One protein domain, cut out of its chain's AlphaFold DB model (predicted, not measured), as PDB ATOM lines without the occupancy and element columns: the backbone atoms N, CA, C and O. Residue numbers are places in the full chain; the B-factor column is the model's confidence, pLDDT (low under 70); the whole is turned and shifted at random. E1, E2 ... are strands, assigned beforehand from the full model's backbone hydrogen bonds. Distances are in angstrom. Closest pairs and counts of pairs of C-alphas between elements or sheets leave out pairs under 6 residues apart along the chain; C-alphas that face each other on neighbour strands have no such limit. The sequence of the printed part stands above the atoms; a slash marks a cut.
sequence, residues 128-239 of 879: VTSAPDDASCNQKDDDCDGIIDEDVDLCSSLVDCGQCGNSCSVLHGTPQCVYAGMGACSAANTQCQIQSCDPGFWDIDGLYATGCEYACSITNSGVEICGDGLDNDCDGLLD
ATOM      1  N   VAL A 128     115.878 145.674 188.901       88.94
ATOM      2  CA  VAL A 128     115.393 144.716 189.898       88.94
ATOM      3  C   VAL A 128     116.578 144.234 190.714       88.94
ATOM      4  O   VAL A 128     117.325 143.381 190.248       88.94
ATOM      5  N   THR A 129     116.681 144.722 191.947       86.62
ATOM      6  CA  THR A 129     117.783 144.379 192.845       86.62
ATOM      7  C   THR A 129     117.797 142.874 193.097       86.62
ATOM      8  O   THR A 129     116.818 142.295 193.591       86.62
ATOM      9  N   SER A 130     118.896 142.241 192.712       85.50
ATOM     10  CA  SER A 130     119.081 140.794 192.671       85.50
ATOM     11  C   SER A 130     120.214 140.350 193.613       85.50
ATOM     12  O   SER A 130     120.113 139.276 194.220       85.50
ATOM     13  N   ALA A 131     121.180 141.240 193.874       86.00
ATOM     14  CA  ALA A 131     122.279 141.083 194.822       86.00
ATOM     15  C   ALA A 131     122.563 142.413 195.574       86.00
ATOM     16  O   ALA A 131     121.953 143.435 195.273       86.00
ATOM     17  N   PRO A 132     123.371 142.401 196.652       82.56
ATOM     18  CA  PRO A 132     123.770 143.617 197.367       82.56
ATOM     19  C   PRO A 132     124.985 144.347 196.761       82.56
ATOM     20  O   PRO A 132     125.309 145.417 197.269       82.56
ATOM     21  N   ASP A 133     125.656 143.730 195.792       84.19
ATOM     22  CA  ASP A 133     126.806 144.196 195.010       84.19
ATOM     23  C   ASP A 133     126.710 143.592 193.597       84.19
ATOM     24  O   ASP A 133     126.145 142.502 193.443       84.19
ATOM     25  N   ASP A 134     127.269 144.251 192.579       85.56
ATOM     26  CA  ASP A 134     127.232 143.761 191.190       85.56
ATOM     27  C   ASP A 134     128.467 142.918 190.813       85.56
ATOM     28  O   ASP A 134     129.170 143.121 189.820       85.56
ATOM     29  N   ALA A 135     128.806 141.966 191.688       87.69
ATOM     30  CA  ALA A 135     130.039 141.178 191.586       87.69
ATOM     31  C   ALA A 135     129.991 140.070 190.515       87.69
ATOM     32  O   ALA A 135     130.959 139.322 190.340       87.69
ATOM     33  N   SER A 136     128.851 139.900 189.844       87.12
ATOM     34  CA  SER A 136     128.611 138.813 188.897       87.12
ATOM     35  C   SER A 136     128.559 139.356 187.483       87.12
ATOM     36  O   SER A 136     127.560 139.953 187.128       87.12
ATOM     37  N   CYS A 137     129.550 139.028 186.653       87.75
ATOM     38  CA  CYS A 137     129.575 139.400 185.239       87.75
ATOM     39  C   CYS A 137     128.397 138.782 184.457       87.75
ATOM     40  O   CYS A 137     128.495 137.682 183.900       87.75
ATOM     41  N   ASN A 138     127.246 139.451 184.451       85.81
ATOM     42  CA  ASN A 138     126.012 138.930 183.872       85.81
ATOM     43  C   ASN A 138     125.258 139.959 183.013       85.81
ATOM     44  O   ASN A 138     124.198 139.625 182.461       85.81
ATOM     45  N   GLN A 139     125.850 141.144 182.817       85.69
ATOM     46  CA  GLN A 139     125.297 142.265 182.056       85.69
ATOM     47  C   GLN A 139     123.982 142.794 182.629       85.69
ATOM     48  O   GLN A 139     123.117 143.283 181.890       85.69
ATOM     49  N   LYS A 140     123.806 142.678 183.942       86.56
ATOM     50  CA  LYS A 140     122.717 143.320 184.667       86.56
ATOM     51  C   LYS A 140     123.305 143.990 185.877       86.56
ATOM     52  O   LYS A 140     124.097 143.381 186.562       86.56
ATOM     53  N   ASP A 141     122.785 145.171 186.136       87.38
ATOM     54  CA  ASP A 141     122.975 145.879 187.384       87.38
ATOM     55  C   ASP A 141     122.217 145.142 188.502       87.38
ATOM     56  O   ASP A 141     120.983 145.210 188.592       87.38
ATOM     57  N   ASP A 142     122.928 144.322 189.275       88.81
ATOM     58  CA  ASP A 142     122.316 143.508 190.322       88.81
ATOM     59  C   ASP A 142     122.029 144.292 191.615       88.81
ATOM     60  O   ASP A 142     121.170 143.846 192.394       88.81
ATOM     61  N   ASP A 143     122.658 145.451 191.835       89.94
ATOM     62  CA  ASP A 143     122.496 146.280 193.040       89.94
ATOM     63  C   ASP A 143     121.701 147.594 192.812       89.94
ATOM     64  O   ASP A 143     121.209 148.216 193.763       89.94
ATOM     65  N   CYS A 144     121.400 147.887 191.548       89.44
ATOM     66  CA  CYS A 144     120.633 149.004 191.014       89.44
ATOM     67  C   CYS A 144     121.246 150.398 191.205       89.44
ATOM     68  O   CYS A 144     120.485 151.364 191.369       89.44
ATOM     69  N   ASP A 145     122.571 150.531 191.187       87.06
ATOM     70  CA  ASP A 145     123.252 151.823 191.318       87.06
ATOM     71  C   ASP A 145     123.372 152.624 189.999       87.06
ATOM     72  O   ASP A 145     123.725 153.812 190.014       87.06
ATOM     73  N   GLY A 146     122.977 152.020 188.872       84.56
ATOM     74  CA  GLY A 146     122.986 152.623 187.540       84.56
ATOM     75  C   GLY A 146     124.234 152.310 186.713       84.56
ATOM     76  O   GLY A 146     124.347 152.801 185.580       84.56
ATOM     77  N   ILE A 147     125.159 151.518 187.247       86.38
ATOM     78  CA  ILE A 147     126.320 150.965 186.553       86.38
ATOM     79  C   ILE A 147     126.096 149.446 186.414       86.38
ATOM     80  O   ILE A 147     125.256 148.870 187.086       86.38
ATOM     81  N   ILE A 148     126.680 148.832 185.383       84.81
ATOM     82  CA  ILE A 148     126.536 147.393 185.128       84.81
ATOM     83  C   ILE A 148     127.913 146.752 185.291       84.81
ATOM     84  O   ILE A 148     128.874 147.201 184.652       84.81
ATOM     85  N   ASP A 149     127.956 145.662 186.051       86.31
ATOM     86  CA  ASP A 149     129.084 144.779 186.331       86.31
ATOM     87  C   ASP A 149     130.319 145.517 186.924       86.31
ATOM     88  O   ASP A 149     131.469 145.183 186.609       86.31
ATOM     89  N   GLU A 150     130.133 146.555 187.751       85.62
ATOM     90  CA  GLU A 150     131.223 147.391 188.294       85.62
ATOM     91  C   GLU A 150     131.983 146.787 189.478       85.62
ATOM     92  O   GLU A 150     133.130 147.180 189.729       85.62
ATOM     93  N   ASP A 151     131.391 145.809 190.161       87.44
ATOM     94  CA  ASP A 151     131.976 145.138 191.325       87.44
ATOM     95  C   ASP A 151     132.654 143.796 190.976       87.44
ATOM     96  O   ASP A 151     133.108 143.057 191.859       87.44
ATOM     97  N   VAL A 152     132.772 143.465 189.685       89.06
ATOM     98  CA  VAL A 152     133.423 142.231 189.219       89.06
ATOM     99  C   VAL A 152     134.919 142.231 189.569       89.06
ATOM    100  O   VAL A 152     135.654 143.188 189.305       89.06
ATOM    101  N   ASP A 153     135.423 141.120 190.126       89.38
ATOM    102  CA  ASP A 153     136.857 140.957 190.407       89.38
ATOM    103  C   ASP A 153     137.667 140.751 189.119       89.38
ATOM    104  O   ASP A 153     138.008 139.634 188.732       89.38
ATOM    105  N   LEU A 154     138.062 141.856 188.497       91.12
ATOM    106  CA  LEU A 154     138.890 141.842 187.294       91.12
ATOM    107  C   LEU A 154     140.369 141.542 187.558       91.12
ATOM    108  O   LEU A 154     141.151 141.491 186.611       91.12
ATOM    109  N   CYS A 155     140.807 141.425 188.814       89.81
ATOM    110  CA  CYS A 155     142.227 141.321 189.152       89.81
ATOM    111  C   CYS A 155     142.687 139.880 189.344       89.81
ATOM    112  O   CYS A 155     143.845 139.568 189.058       89.81
ATOM    113  N   SER A 156     141.818 139.032 189.899       88.75
ATOM    114  CA  SER A 156     142.179 137.659 190.253       88.75
ATOM    115  C   SER A 156     141.195 136.599 189.771       88.75
ATOM    116  O   SER A 156     141.544 135.415 189.793       88.75
ATOM    117  N   SER A 157     140.015 136.998 189.282       90.12
ATOM    118  CA  SER A 157     139.067 136.067 188.676       90.12
ATOM    119  C   SER A 157     139.689 135.380 187.462       90.12
ATOM    120  O   SER A 157     140.247 136.020 186.571       90.12
ATOM    121  N   LEU A 158     139.569 134.053 187.420       90.50
ATOM    122  CA  LEU A 158     139.939 133.254 186.251       90.50
ATOM    123  C   LEU A 158     138.870 133.293 185.161       90.50
ATOM    124  O   LEU A 158     139.137 132.791 184.081       90.50
ATOM    125  N   VAL A 159     137.684 133.835 185.436       90.56
ATOM    126  CA  VAL A 159     136.578 133.917 184.470       90.56
ATOM    127  C   VAL A 159     136.299 135.353 184.006       90.56
ATOM    128  O   VAL A 159     135.629 135.526 182.995       90.56
ATOM    129  N   ASP A 160     136.892 136.357 184.668       91.56
ATOM    130  CA  ASP A 160     136.723 137.794 184.381       91.56
ATOM    131  C   ASP A 160     138.060 138.557 184.333       91.56
ATOM    132  O   ASP A 160     138.161 139.723 184.712       91.56
ATOM    133  N   CYS A 161     139.140 137.894 183.920       92.56
ATOM    134  CA  CYS A 161     140.487 138.439 184.052       92.56
ATOM    135  C   CYS A 161     140.685 139.706 183.205       92.56
ATOM    136  O   CYS A 161     140.705 139.662 181.976       92.56
ATOM    137  N   GLY A 162     140.847 140.861 183.849       90.00
ATOM    138  CA  GLY A 162     140.995 142.168 183.202       90.00
ATOM    139  C   GLY A 162     139.721 142.735 182.570       90.00
ATOM    140  O   GLY A 162     139.605 143.952 182.446       90.00
ATOM    141  N   GLN A 163     138.756 141.899 182.207       90.75
ATOM    142  CA  GLN A 163     137.433 142.316 181.756       90.75
ATOM    143  C   GLN A 163     136.410 141.209 182.032       90.75
ATOM    144  O   GLN A 163     136.738 140.023 181.974       90.75
ATOM    145  N   CYS A 164     135.174 141.628 182.281       87.62
ATOM    146  CA  CYS A 164     133.993 140.783 182.442       87.62
ATOM    147  C   CYS A 164     133.955 139.683 181.355       87.62
ATOM    148  O   CYS A 164     134.025 139.989 180.160       87.62
ATOM    149  N   GLY A 165     133.898 138.407 181.760       83.94
ATOM    150  CA  GLY A 165     133.786 137.254 180.859       83.94
ATOM    151  C   GLY A 165     135.085 136.793 180.185       83.94
ATOM    152  O   GLY A 165     135.055 135.866 179.371       83.94
ATOM    153  N   ASN A 166     136.234 137.408 180.488       89.12
ATOM    154  CA  ASN A 166     137.525 136.943 179.982       89.12
ATOM    155  C   ASN A 166     138.067 135.770 180.809       89.12
ATOM    156  O   ASN A 166     138.751 135.952 181.820       89.12
ATOM    157  N   SER A 167     137.771 134.555 180.346       90.06
ATOM    158  CA  SER A 167     138.168 133.331 181.031       90.06
ATOM    159  C   SER A 167     139.579 132.873 180.663       90.06
ATOM    160  O   SER A 167     139.877 132.578 179.509       90.06
ATOM    161  N   CYS A 168     140.430 132.711 181.671       90.75
ATOM    162  CA  CYS A 168     141.751 132.121 181.543       90.75
ATOM    163  C   CYS A 168     141.662 130.587 181.545       90.75
ATOM    164  O   CYS A 168     141.395 129.969 182.578       90.75
ATOM    165  N   SER A 169     141.936 129.961 180.402       89.81
ATOM    166  CA  SER A 169     142.211 128.525 180.274       89.81
ATOM    167  C   SER A 169     143.580 128.285 179.629       89.81
ATOM    168  O   SER A 169     144.015 129.074 178.793       89.81
ATOM    169  N   VAL A 170     144.271 127.220 180.040       89.81
ATOM    170  CA  VAL A 170     145.583 126.814 179.509       89.81
ATOM    171  C   VAL A 170     145.528 125.324 179.186       89.81
ATOM    172  O   VAL A 170     145.044 124.532 179.997       89.81
ATOM    173  N   LEU A 171     146.012 124.937 178.005       87.31
ATOM    174  CA  LEU A 171     146.156 123.535 177.621       87.31
ATOM    175  C   LEU A 171     147.368 122.925 178.343       87.31
ATOM    176  O   LEU A 171     148.454 123.493 178.298       87.31
ATOM    177  N   HIS A 172     147.174 121.785 179.015       91.31
ATOM    178  CA  HIS A 172     148.215 121.077 179.782       91.31
ATOM    179  C   HIS A 172     148.951 121.940 180.820       91.31
ATOM    180  O   HIS A 172     150.141 121.758 181.080       91.31
ATOM    181  N   GLY A 173     148.250 122.896 181.430       90.88
ATOM    182  CA  GLY A 173     148.824 123.766 182.442       90.88
ATOM    183  C   GLY A 173     147.772 124.437 183.311       90.88
ATOM    184  O   GLY A 173     146.565 124.298 183.123       90.88
ATOM    185  N   THR A 174     148.252 125.176 184.305       92.19
ATOM    186  CA  THR A 174     147.416 125.923 185.246       92.19
ATOM    187  C   THR A 174     147.351 127.397 184.826       92.19
ATOM    188  O   THR A 174     148.399 128.047 184.791       92.19
ATOM    189  N   PRO A 175     146.162 127.949 184.514       92.75
ATOM    190  CA  PRO A 175     146.000 129.368 184.201       92.75
ATOM    191  C   PRO A 175     146.092 130.243 185.458       92.75
ATOM    192  O   PRO A 175     145.667 129.844 186.542       92.75
ATOM    193  N   GLN A 176     146.572 131.475 185.303       93.50
ATOM    194  CA  GLN A 176     146.547 132.511 186.335       93.50
ATOM    195  C   GLN A 176     146.206 133.873 185.727       93.50
ATOM    196  O   GLN A 176     146.714 134.237 184.671       93.50
ATOM    197  N   CYS A 177     145.390 134.656 186.432       93.62
ATOM    198  CA  CYS A 177     145.177 136.063 186.118       93.62
ATOM    199  C   CYS A 177     146.267 136.913 186.791       93.62
ATOM    200  O   CYS A 177     146.454 136.837 188.010       93.62
ATOM    201  N   VAL A 178     147.025 137.686 186.012       92.25
ATOM    202  CA  VAL A 178     148.097 138.550 186.527       92.25
ATOM    203  C   VAL A 178     147.840 140.014 186.233       92.25
ATOM    204  O   VAL A 178     147.477 140.401 185.127       92.25
ATOM    205  N   TYR A 179     148.137 140.840 187.230       91.88
ATOM    206  CA  TYR A 179     148.036 142.289 187.171       91.88
ATOM    207  C   TYR A 179     149.433 142.924 187.206       91.88
ATOM    208  O   TYR A 179     150.217 142.673 188.124       91.88
ATOM    209  N   ALA A 180     149.744 143.750 186.204       79.06
ATOM    210  CA  ALA A 180     151.082 144.307 185.977       79.06
ATOM    211  C   ALA A 180     151.193 145.828 186.244       79.06
ATOM    212  O   ALA A 180     152.222 146.430 185.938       79.06
ATOM    213  N   GLY A 181     150.152 146.475 186.789       76.62
ATOM    214  CA  GLY A 181     150.025 147.943 186.814       76.62
ATOM    215  C   GLY A 181     149.993 148.631 188.189       76.62
ATOM    216  O   GLY A 181     150.120 148.012 189.241       76.62
ATOM    217  N   MET A 182     149.802 149.958 188.162       68.75
ATOM    218  CA  MET A 182     149.271 150.767 189.272       68.75
ATOM    219  C   MET A 182     147.941 151.388 188.805       68.75
ATOM    220  O   MET A 182     147.938 152.106 187.806       68.75
ATOM    221  N   GLY A 183     146.824 151.132 189.494       77.19
ATOM    222  CA  GLY A 183     145.469 151.569 189.099       77.19
ATOM    223  C   GLY A 183     144.419 150.451 189.181       77.19
ATOM    224  O   GLY A 183     144.737 149.351 189.621       77.19
ATOM    225  N   ALA A 184     143.176 150.717 188.771       84.12
ATOM    226  CA  ALA A 184     142.140 149.680 188.689       84.12
ATOM    227  C   ALA A 184     142.488 148.628 187.617       84.12
ATOM    228  O   ALA A 184     143.149 148.950 186.622       84.12
ATOM    229  N   CYS A 185     142.078 147.380 187.843       87.31
ATOM    230  CA  CYS A 185     142.265 146.284 186.893       87.31
ATOM    231  C   CYS A 185     141.399 146.503 185.647       87.31
ATOM    232  O   CYS A 185     140.260 146.947 185.739       87.31
ATOM    233  N   SER A 186     141.984 146.251 184.482       87.50
ATOM    234  CA  SER A 186     141.382 146.457 183.165       87.50
ATOM    235  C   SER A 186     142.097 145.581 182.136       87.50
ATOM    236  O   SER A 186     143.225 145.143 182.371       87.50
ATOM    237  N   ALA A 187     141.516 145.422 180.947       85.12
ATOM    238  CA  ALA A 187     142.130 144.662 179.857       85.12
ATOM    239  C   ALA A 187     143.517 145.196 179.432       85.12
ATOM    240  O   ALA A 187     144.291 144.486 178.800       85.12
ATOM    241  N   ALA A 188     143.856 146.445 179.775       85.62
ATOM    242  CA  ALA A 188     145.145 147.053 179.443       85.62
ATOM    243  C   ALA A 188     146.281 146.713 180.428       85.62
ATOM    244  O   ALA A 188     147.447 146.935 180.105       85.62
ATOM    245  N   ASN A 189     145.969 146.258 181.646       88.50
ATOM    246  CA  ASN A 189     146.960 146.044 182.711       88.50
ATOM    247  C   ASN A 189     146.787 144.728 183.485       88.50
ATOM    248  O   ASN A 189     147.581 144.458 184.392       88.50
ATOM    249  N   THR A 190     145.805 143.916 183.100       92.25
ATOM    250  CA  THR A 190     145.576 142.570 183.613       92.25
ATOM    251  C   THR A 190     145.445 141.598 182.441       92.25
ATOM    252  O   THR A 190     144.756 141.897 181.469       92.25
ATOM    253  N   GLN A 191     146.111 140.445 182.518       91.50
ATOM    254  CA  GLN A 191     146.116 139.434 181.457       91.50
ATOM    255  C   GLN A 191     146.190 138.015 182.027       91.50
ATOM    256  O   GLN A 191     146.685 137.805 183.137       91.50
ATOM    257  N   CYS A 192     145.740 137.035 181.248       92.19
ATOM    258  CA  CYS A 192     145.949 135.630 181.570       92.19
ATOM    259  C   CYS A 192     147.407 135.226 181.303       92.19
ATOM    260  O   CYS A 192     148.023 135.668 180.332       92.19
ATOM    261  N   GLN A 193     147.963 134.390 182.175       92.44
ATOM    262  CA  GLN A 193     149.293 133.799 182.052       92.44
ATOM    263  C   GLN A 193     149.283 132.331 182.470       92.44
ATOM    264  O   GLN A 193     148.407 131.881 183.211       92.44
ATOM    265  N   ILE A 194     150.288 131.591 182.009       92.44
ATOM    266  CA  ILE A 194     150.553 130.224 182.446       92.44
ATOM    267  C   ILE A 194     151.272 130.305 183.795       92.44
ATOM    268  O   ILE A 194     152.357 130.871 183.904       92.44
ATOM    269  N   GLN A 195     150.660 129.764 184.849       92.06
ATOM    270  CA  GLN A 195     151.292 129.683 186.167       92.06
ATOM    271  C   GLN A 195     152.342 128.573 186.210       92.06
ATOM    272  O   GLN A 195     153.424 128.745 186.772       92.06
ATOM    273  N   SER A 196     151.985 127.412 185.666       91.81
ATOM    274  CA  SER A 196     152.834 126.226 185.605       91.81
ATOM    275  C   SER A 196     152.270 125.214 184.619       91.81
ATOM    276  O   SER A 196     151.051 125.039 184.566       91.81
ATOM    277  N   CYS A 197     153.149 124.492 183.932       92.88
ATOM    278  CA  CYS A 197     152.776 123.351 183.105       92.88
ATOM    279  C   CYS A 197     152.496 122.094 183.930       92.88
ATOM    280  O   CYS A 197     153.052 121.897 185.019       92.88
ATOM    281  N   ASP A 198     151.631 121.236 183.395       92.38
ATOM    282  CA  ASP A 198     151.403 119.899 183.917       92.38
ATOM    283  C   ASP A 198     152.687 119.057 183.791       92.38
ATOM    284  O   ASP A 198     153.490 119.259 182.877       92.38
ATOM    285  N   PRO A 199     152.922 118.078 184.684       90.19
ATOM    286  CA  PRO A 199     154.111 117.237 184.607       90.19
ATOM    287  C   PRO A 199     154.255 116.542 183.244       90.19
ATOM    288  O   PRO A 199     153.388 115.763 182.849       90.19
ATOM    289  N   GLY A 200     155.391 116.767 182.579       87.25
ATOM    290  CA  GLY A 200     155.691 116.206 181.257       87.25
ATOM    291  C   GLY A 200     155.265 117.086 180.080       87.25
ATOM    292  O   GLY A 200     155.374 116.636 178.944       87.25
ATOM    293  N   PHE A 201     154.795 118.305 180.347       91.25
ATOM    294  CA  PHE A 201     154.493 119.317 179.344       91.25
ATOM    295  C   PHE A 201     155.345 120.565 179.571       91.25
ATOM    296  O   PHE A 201     155.620 120.933 180.717       91.25
ATOM    297  N   TRP A 202     155.750 121.196 178.476       89.44
ATOM    298  CA  TRP A 202     156.631 122.357 178.454       89.44
ATOM    299  C   TRP A 202     156.061 123.419 177.516       89.44
ATOM    300  O   TRP A 202     155.442 123.088 176.507       89.44
ATOM    301  N   ASP A 203     156.250 124.674 177.907       90.06
ATOM    302  CA  ASP A 203     155.914 125.877 177.144       90.06
ATOM    303  C   ASP A 203     157.213 126.355 176.482       90.06
ATOM    304  O   ASP A 203     158.110 126.856 177.171       90.06
ATOM    305  N   ILE A 204     157.362 126.078 175.185       88.31
ATOM    306  CA  ILE A 204     158.597 126.362 174.441       88.31
ATOM    307  C   ILE A 204     158.561 127.787 173.895       88.31
ATOM    308  O   ILE A 204     159.580 128.484 173.901       88.31
ATOM    309  N   ASP A 205     157.407 128.227 173.397       84.69
ATOM    310  CA  ASP A 205     157.275 129.520 172.726       84.69
ATOM    311  C   ASP A 205     156.933 130.688 173.672       84.69
ATOM    312  O   ASP A 205     157.059 131.857 173.287       84.69
ATOM    313  N   GLY A 206     156.571 130.401 174.926       84.44
ATOM    314  CA  GLY A 206     156.187 131.384 175.935       84.44
ATOM    315  C   GLY A 206     154.820 132.020 175.670       84.44
ATOM    316  O   GLY A 206     154.520 133.083 176.236       84.44
ATOM    317  N   LEU A 207     154.013 131.453 174.767       84.19
ATOM    318  CA  LEU A 207     152.739 132.013 174.345       84.19
ATOM    319  C   LEU A 207     151.583 131.377 175.116       84.19
ATOM    320  O   LEU A 207     151.285 130.193 175.054       84.19
ATOM    321  N   TYR A 208     150.798 132.233 175.767       83.00
ATOM    322  CA  TYR A 208     149.606 131.799 176.496       83.00
ATOM    323  C   TYR A 208     148.594 131.021 175.628       83.00
ATOM    324  O   TYR A 208     147.868 130.170 176.136       83.00
ATOM    325  N   ALA A 209     148.519 131.338 174.330       80.44
ATOM    326  CA  ALA A 209     147.527 130.784 173.410       80.44
ATOM    327  C   ALA A 209     147.760 129.301 173.070       80.44
ATOM    328  O   ALA A 209     146.795 128.582 172.814       80.44
ATOM    329  N   THR A 210     149.016 128.857 173.055       82.94
ATOM    330  CA  THR A 210     149.442 127.480 172.748       82.94
ATOM    331  C   THR A 210     149.508 126.615 174.008       82.94
ATOM    332  O   THR A 210     149.245 125.412 173.939       82.94
ATOM    333  N   GLY A 211     149.689 127.236 175.177       87.38
ATOM    334  CA  GLY A 211     149.635 126.571 176.473       87.38
ATOM    335  C   GLY A 211     150.972 125.936 176.831       87.38
ATOM    336  O   GLY A 211     152.000 126.573 176.705       87.38
ATOM    337  N   CYS A 212     150.950 124.709 177.350       91.12
ATOM    338  CA  CYS A 212     152.152 123.894 177.514       91.12
ATOM    339  C   CYS A 212     152.117 122.788 176.459       91.12
ATOM    340  O   CYS A 212     151.687 121.658 176.705       91.12
ATOM    341  N   GLU A 213     152.463 123.171 175.242       89.00
ATOM    342  CA  GLU A 213     152.233 122.434 174.007       89.00
ATOM    343  C   GLU A 213     153.161 121.232 173.831       89.00
ATOM    344  O   GLU A 213     152.809 120.275 173.130       89.00
ATOM    345  N   TYR A 214     154.328 121.243 174.471       91.19
ATOM    346  CA  TYR A 214     155.363 120.262 174.196       91.19
ATOM    347  C   TYR A 214     155.397 119.130 175.217       91.19
ATOM    348  O   TYR A 214     155.873 119.268 176.344       91.19
ATOM    349  N   ALA A 215     154.894 117.968 174.802       89.69
ATOM    350  CA  ALA A 215     154.929 116.755 175.604       89.69
ATOM    351  C   ALA A 215     156.327 116.113 175.562       89.69
ATOM    352  O   ALA A 215     156.666 115.413 174.605       89.69
ATOM    353  N   CYS A 216     157.110 116.291 176.625       89.00
ATOM    354  CA  CYS A 216     158.465 115.760 176.736       89.00
ATOM    355  C   CYS A 216     158.805 115.314 178.164       89.00
ATOM    356  O   CYS A 216     158.377 115.887 179.169       89.00
ATOM    357  N   SER A 217     159.581 114.236 178.259       89.38
ATOM    358  CA  SER A 217     160.101 113.722 179.523       89.38
ATOM    359  C   SER A 217     161.608 113.877 179.534       89.38
ATOM    360  O   SER A 217     162.261 113.203 178.748       89.38
ATOM    361  N   ILE A 218     162.144 114.668 180.472       86.56
ATOM    362  CA  ILE A 218     163.594 114.810 180.649       86.56
ATOM    363  C   ILE A 218     164.216 113.418 180.765       86.56
ATOM    364  O   ILE A 218     163.932 112.665 181.711       86.56
ATOM    365  N   THR A 219     165.084 113.084 179.818       87.50
ATOM    366  CA  THR A 219     165.890 111.867 179.858       87.50
ATOM    367  C   THR A 219     167.366 112.228 179.986       87.50
ATOM    368  O   THR A 219     167.740 113.392 179.966       87.50
ATOM    369  N   ASN A 220     168.216 111.255 180.318       86.88
ATOM    370  CA  ASN A 220     169.656 111.477 180.517       86.88
ATOM    371  C   ASN A 220     170.053 112.650 181.459       86.88
ATOM    372  O   ASN A 220     171.176 113.139 181.427       86.88
ATOM    373  N   SER A 221     169.167 113.054 182.376       87.31
ATOM    374  CA  SER A 221     169.337 114.240 183.238       87.31
ATOM    375  C   SER A 221     169.413 115.585 182.492       87.31
ATOM    376  O   SER A 221     170.003 116.514 183.041       87.31
ATOM    377  N   GLY A 222     168.818 115.696 181.299       83.12
ATOM    378  CA  GLY A 222     168.849 116.919 180.490       83.12
ATOM    379  C   GLY A 222     170.158 117.102 179.730       83.12
ATOM    380  O   GLY A 222     170.647 118.216 179.616       83.12
ATOM    381  N   VAL A 223     170.809 116.002 179.347       87.81
ATOM    382  CA  VAL A 223     172.016 116.045 178.519       87.81
ATOM    383  C   VAL A 223     171.693 115.405 177.183       87.81
ATOM    384  O   VAL A 223     171.401 114.205 177.124       87.81
ATOM    385  N   GLU A 224     171.815 116.197 176.130       87.81
ATOM    386  CA  GLU A 224     171.597 115.748 174.764       87.81
ATOM    387  C   GLU A 224     172.664 114.756 174.310       87.81
ATOM    388  O   GLU A 224     173.847 114.861 174.659       87.81
ATOM    389  N   ILE A 225     172.233 113.743 173.556       88.12
ATOM    390  CA  ILE A 225     173.109 112.711 172.998       88.12
ATOM    391  C   ILE A 225     172.879 112.646 171.494       88.12
ATOM    392  O   ILE A 225     171.782 112.361 171.035       88.12
ATOM    393  N   CYS A 226     173.942 112.788 170.706       87.00
ATOM    394  CA  CYS A 226     173.836 112.665 169.259       87.00
ATOM    395  C   CYS A 226     173.399 111.249 168.828       87.00
ATOM    396  O   CYS A 226     174.138 110.270 168.996       87.00
ATOM    397  N   GLY A 227     172.252 111.161 168.154       83.69
ATOM    398  CA  GLY A 227     171.767 109.964 167.470       83.69
ATOM    399  C   GLY A 227     170.846 109.077 168.307       83.69
ATOM    400  O   GLY A 227     170.615 107.928 167.910       83.69
ATOM    401  N   ASP A 228     170.334 109.567 169.441       84.88
ATOM    402  CA  ASP A 228     169.274 108.887 170.191       84.88
ATOM    403  C   ASP A 228     167.861 109.321 169.751       84.88
ATOM    404  O   ASP A 228     166.910 108.560 169.963       84.88
ATOM    405  N   GLY A 229     167.744 110.441 169.020       83.69
ATOM    406  CA  GLY A 229     166.484 110.931 168.457       83.69
ATOM    407  C   GLY A 229     165.489 111.401 169.513       83.69
ATOM    408  O   GLY A 229     164.283 111.392 169.243       83.69
ATOM    409  N   LEU A 230     165.978 111.724 170.707       86.12
ATOM    410  CA  LEU A 230     165.204 112.230 171.827       86.12
ATOM    411  C   LEU A 230     165.612 113.679 172.112       86.12
ATOM    412  O   LEU A 230     166.708 114.097 171.766       86.12
ATOM    413  N   ASP A 231     164.682 114.418 172.706       87.75
ATOM    414  CA  ASP A 231     164.922 115.733 173.293       87.75
ATOM    415  C   ASP A 231     165.071 115.479 174.795       87.75
ATOM    416  O   ASP A 231     164.106 115.110 175.485       87.75
ATOM    417  N   ASN A 232     166.311 115.465 175.269       89.00
ATOM    418  CA  ASN A 232     166.640 114.984 176.601       89.00
ATOM    419  C   ASN A 232     166.437 116.062 177.671       89.00
ATOM    420  O   ASN A 232     166.217 115.688 178.833       89.00
ATOM    421  N   ASP A 233     166.454 117.346 177.316       89.31
ATOM    422  CA  ASP A 233     166.248 118.497 178.197       89.31
ATOM    423  C   ASP A 233     164.934 119.270 177.972       89.31
ATOM    424  O   ASP A 233     164.543 120.068 178.832       89.31
ATOM    425  N   CYS A 234     164.173 118.870 176.955       90.75
ATOM    426  CA  CYS A 234     162.844 119.343 176.597       90.75
ATOM    427  C   CYS A 234     162.785 120.796 176.102       90.75
ATOM    428  O   CYS A 234     161.783 121.474 176.364       90.75
ATOM    429  N   ASP A 235     163.819 121.278 175.411       87.06
ATOM    430  CA  ASP A 235     163.872 122.638 174.861       87.06
ATOM    431  C   ASP A 235     163.293 122.778 173.432       87.06
ATOM    432  O   ASP A 235     163.143 123.893 172.921       87.06
ATOM    433  N   GLY A 236     162.889 121.661 172.815       86.06
ATOM    434  CA  GLY A 236     162.297 121.606 171.478       86.06
ATOM    435  C   GLY A 236     163.278 121.309 170.351       86.06
ATOM    436  O   GLY A 236     162.859 121.254 169.185       86.06
ATOM    437  N   LEU A 237     164.558 121.130 170.659       87.62
ATOM    438  CA  LEU A 237     165.587 120.748 169.707       87.62
ATOM    439  C   LEU A 237     165.885 119.245 169.830       87.62
ATOM    440  O   LEU A 237     165.477 118.553 170.753       87.62
ATOM    441  N   LEU A 238     166.453 118.682 168.762       85.19
ATOM    442  CA  LEU A 238     166.767 117.256 168.686       85.19
ATOM    443  C   LEU A 238     168.171 117.074 168.124       85.19
ATOM    444  O   LEU A 238     168.498 117.606 167.053       85.19
ATOM    445  N   ASP A 239     168.956 116.215 168.774       83.62
ATOM    446  CA  ASP A 239     170.250 115.729 168.293       83.62
ATOM    447  C   ASP A 239     171.176 116.869 167.790       83.62
ATOM    448  O   ASP A 239     171.633 117.729 168.533       83.62
TER     449      ASP A 239
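AT A GLANCE: This is residues 128 to 239 of the 879 residues of an uncharacterized protein of Polyangiaceae bacterium (UniProt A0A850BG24). The domain has little regular structure: it is a long rod with one hairpin, E1 and E2, in its middle and loops reaching to both ends, residues 128 to 153 at one and 216 to 239 at the other. The printed part has 112 residues, no named helix and two antiparallel strands, E1 then E2; the class is all strand, with 15 residues in named elements. The whole is extended, radius of gyration of the C-alphas 20.4 A, spans 69 by 27 by 17 A.

HOW THE PARTS SIT: E1, residues 173 to 179, and E2, residues 190 to 197, form an antiparallel hairpin, 150 degrees between directions. C-alphas 173 and 197 face each other at 4.0 A. N 176 and O 193, 2.8 A apart, are within hydrogen-bond range. Residues 201 to 202 pair antiparallel with 214 to 215.

IN THESE COORDINATES: E1 begins at C-alpha 173 (148.824, 123.766, 182.442) and spans 19.1 A. E2 spans 20.5 A, ending at C-alpha 197 (152.776, 123.351, 183.105).

THE WHOLE: The farthest C-alphas, Val 128 and Gly 227, are 69.9 A apart. The printed part has no cut. The link E1 to E2 is short. Residue 182 is under pLDDT 70.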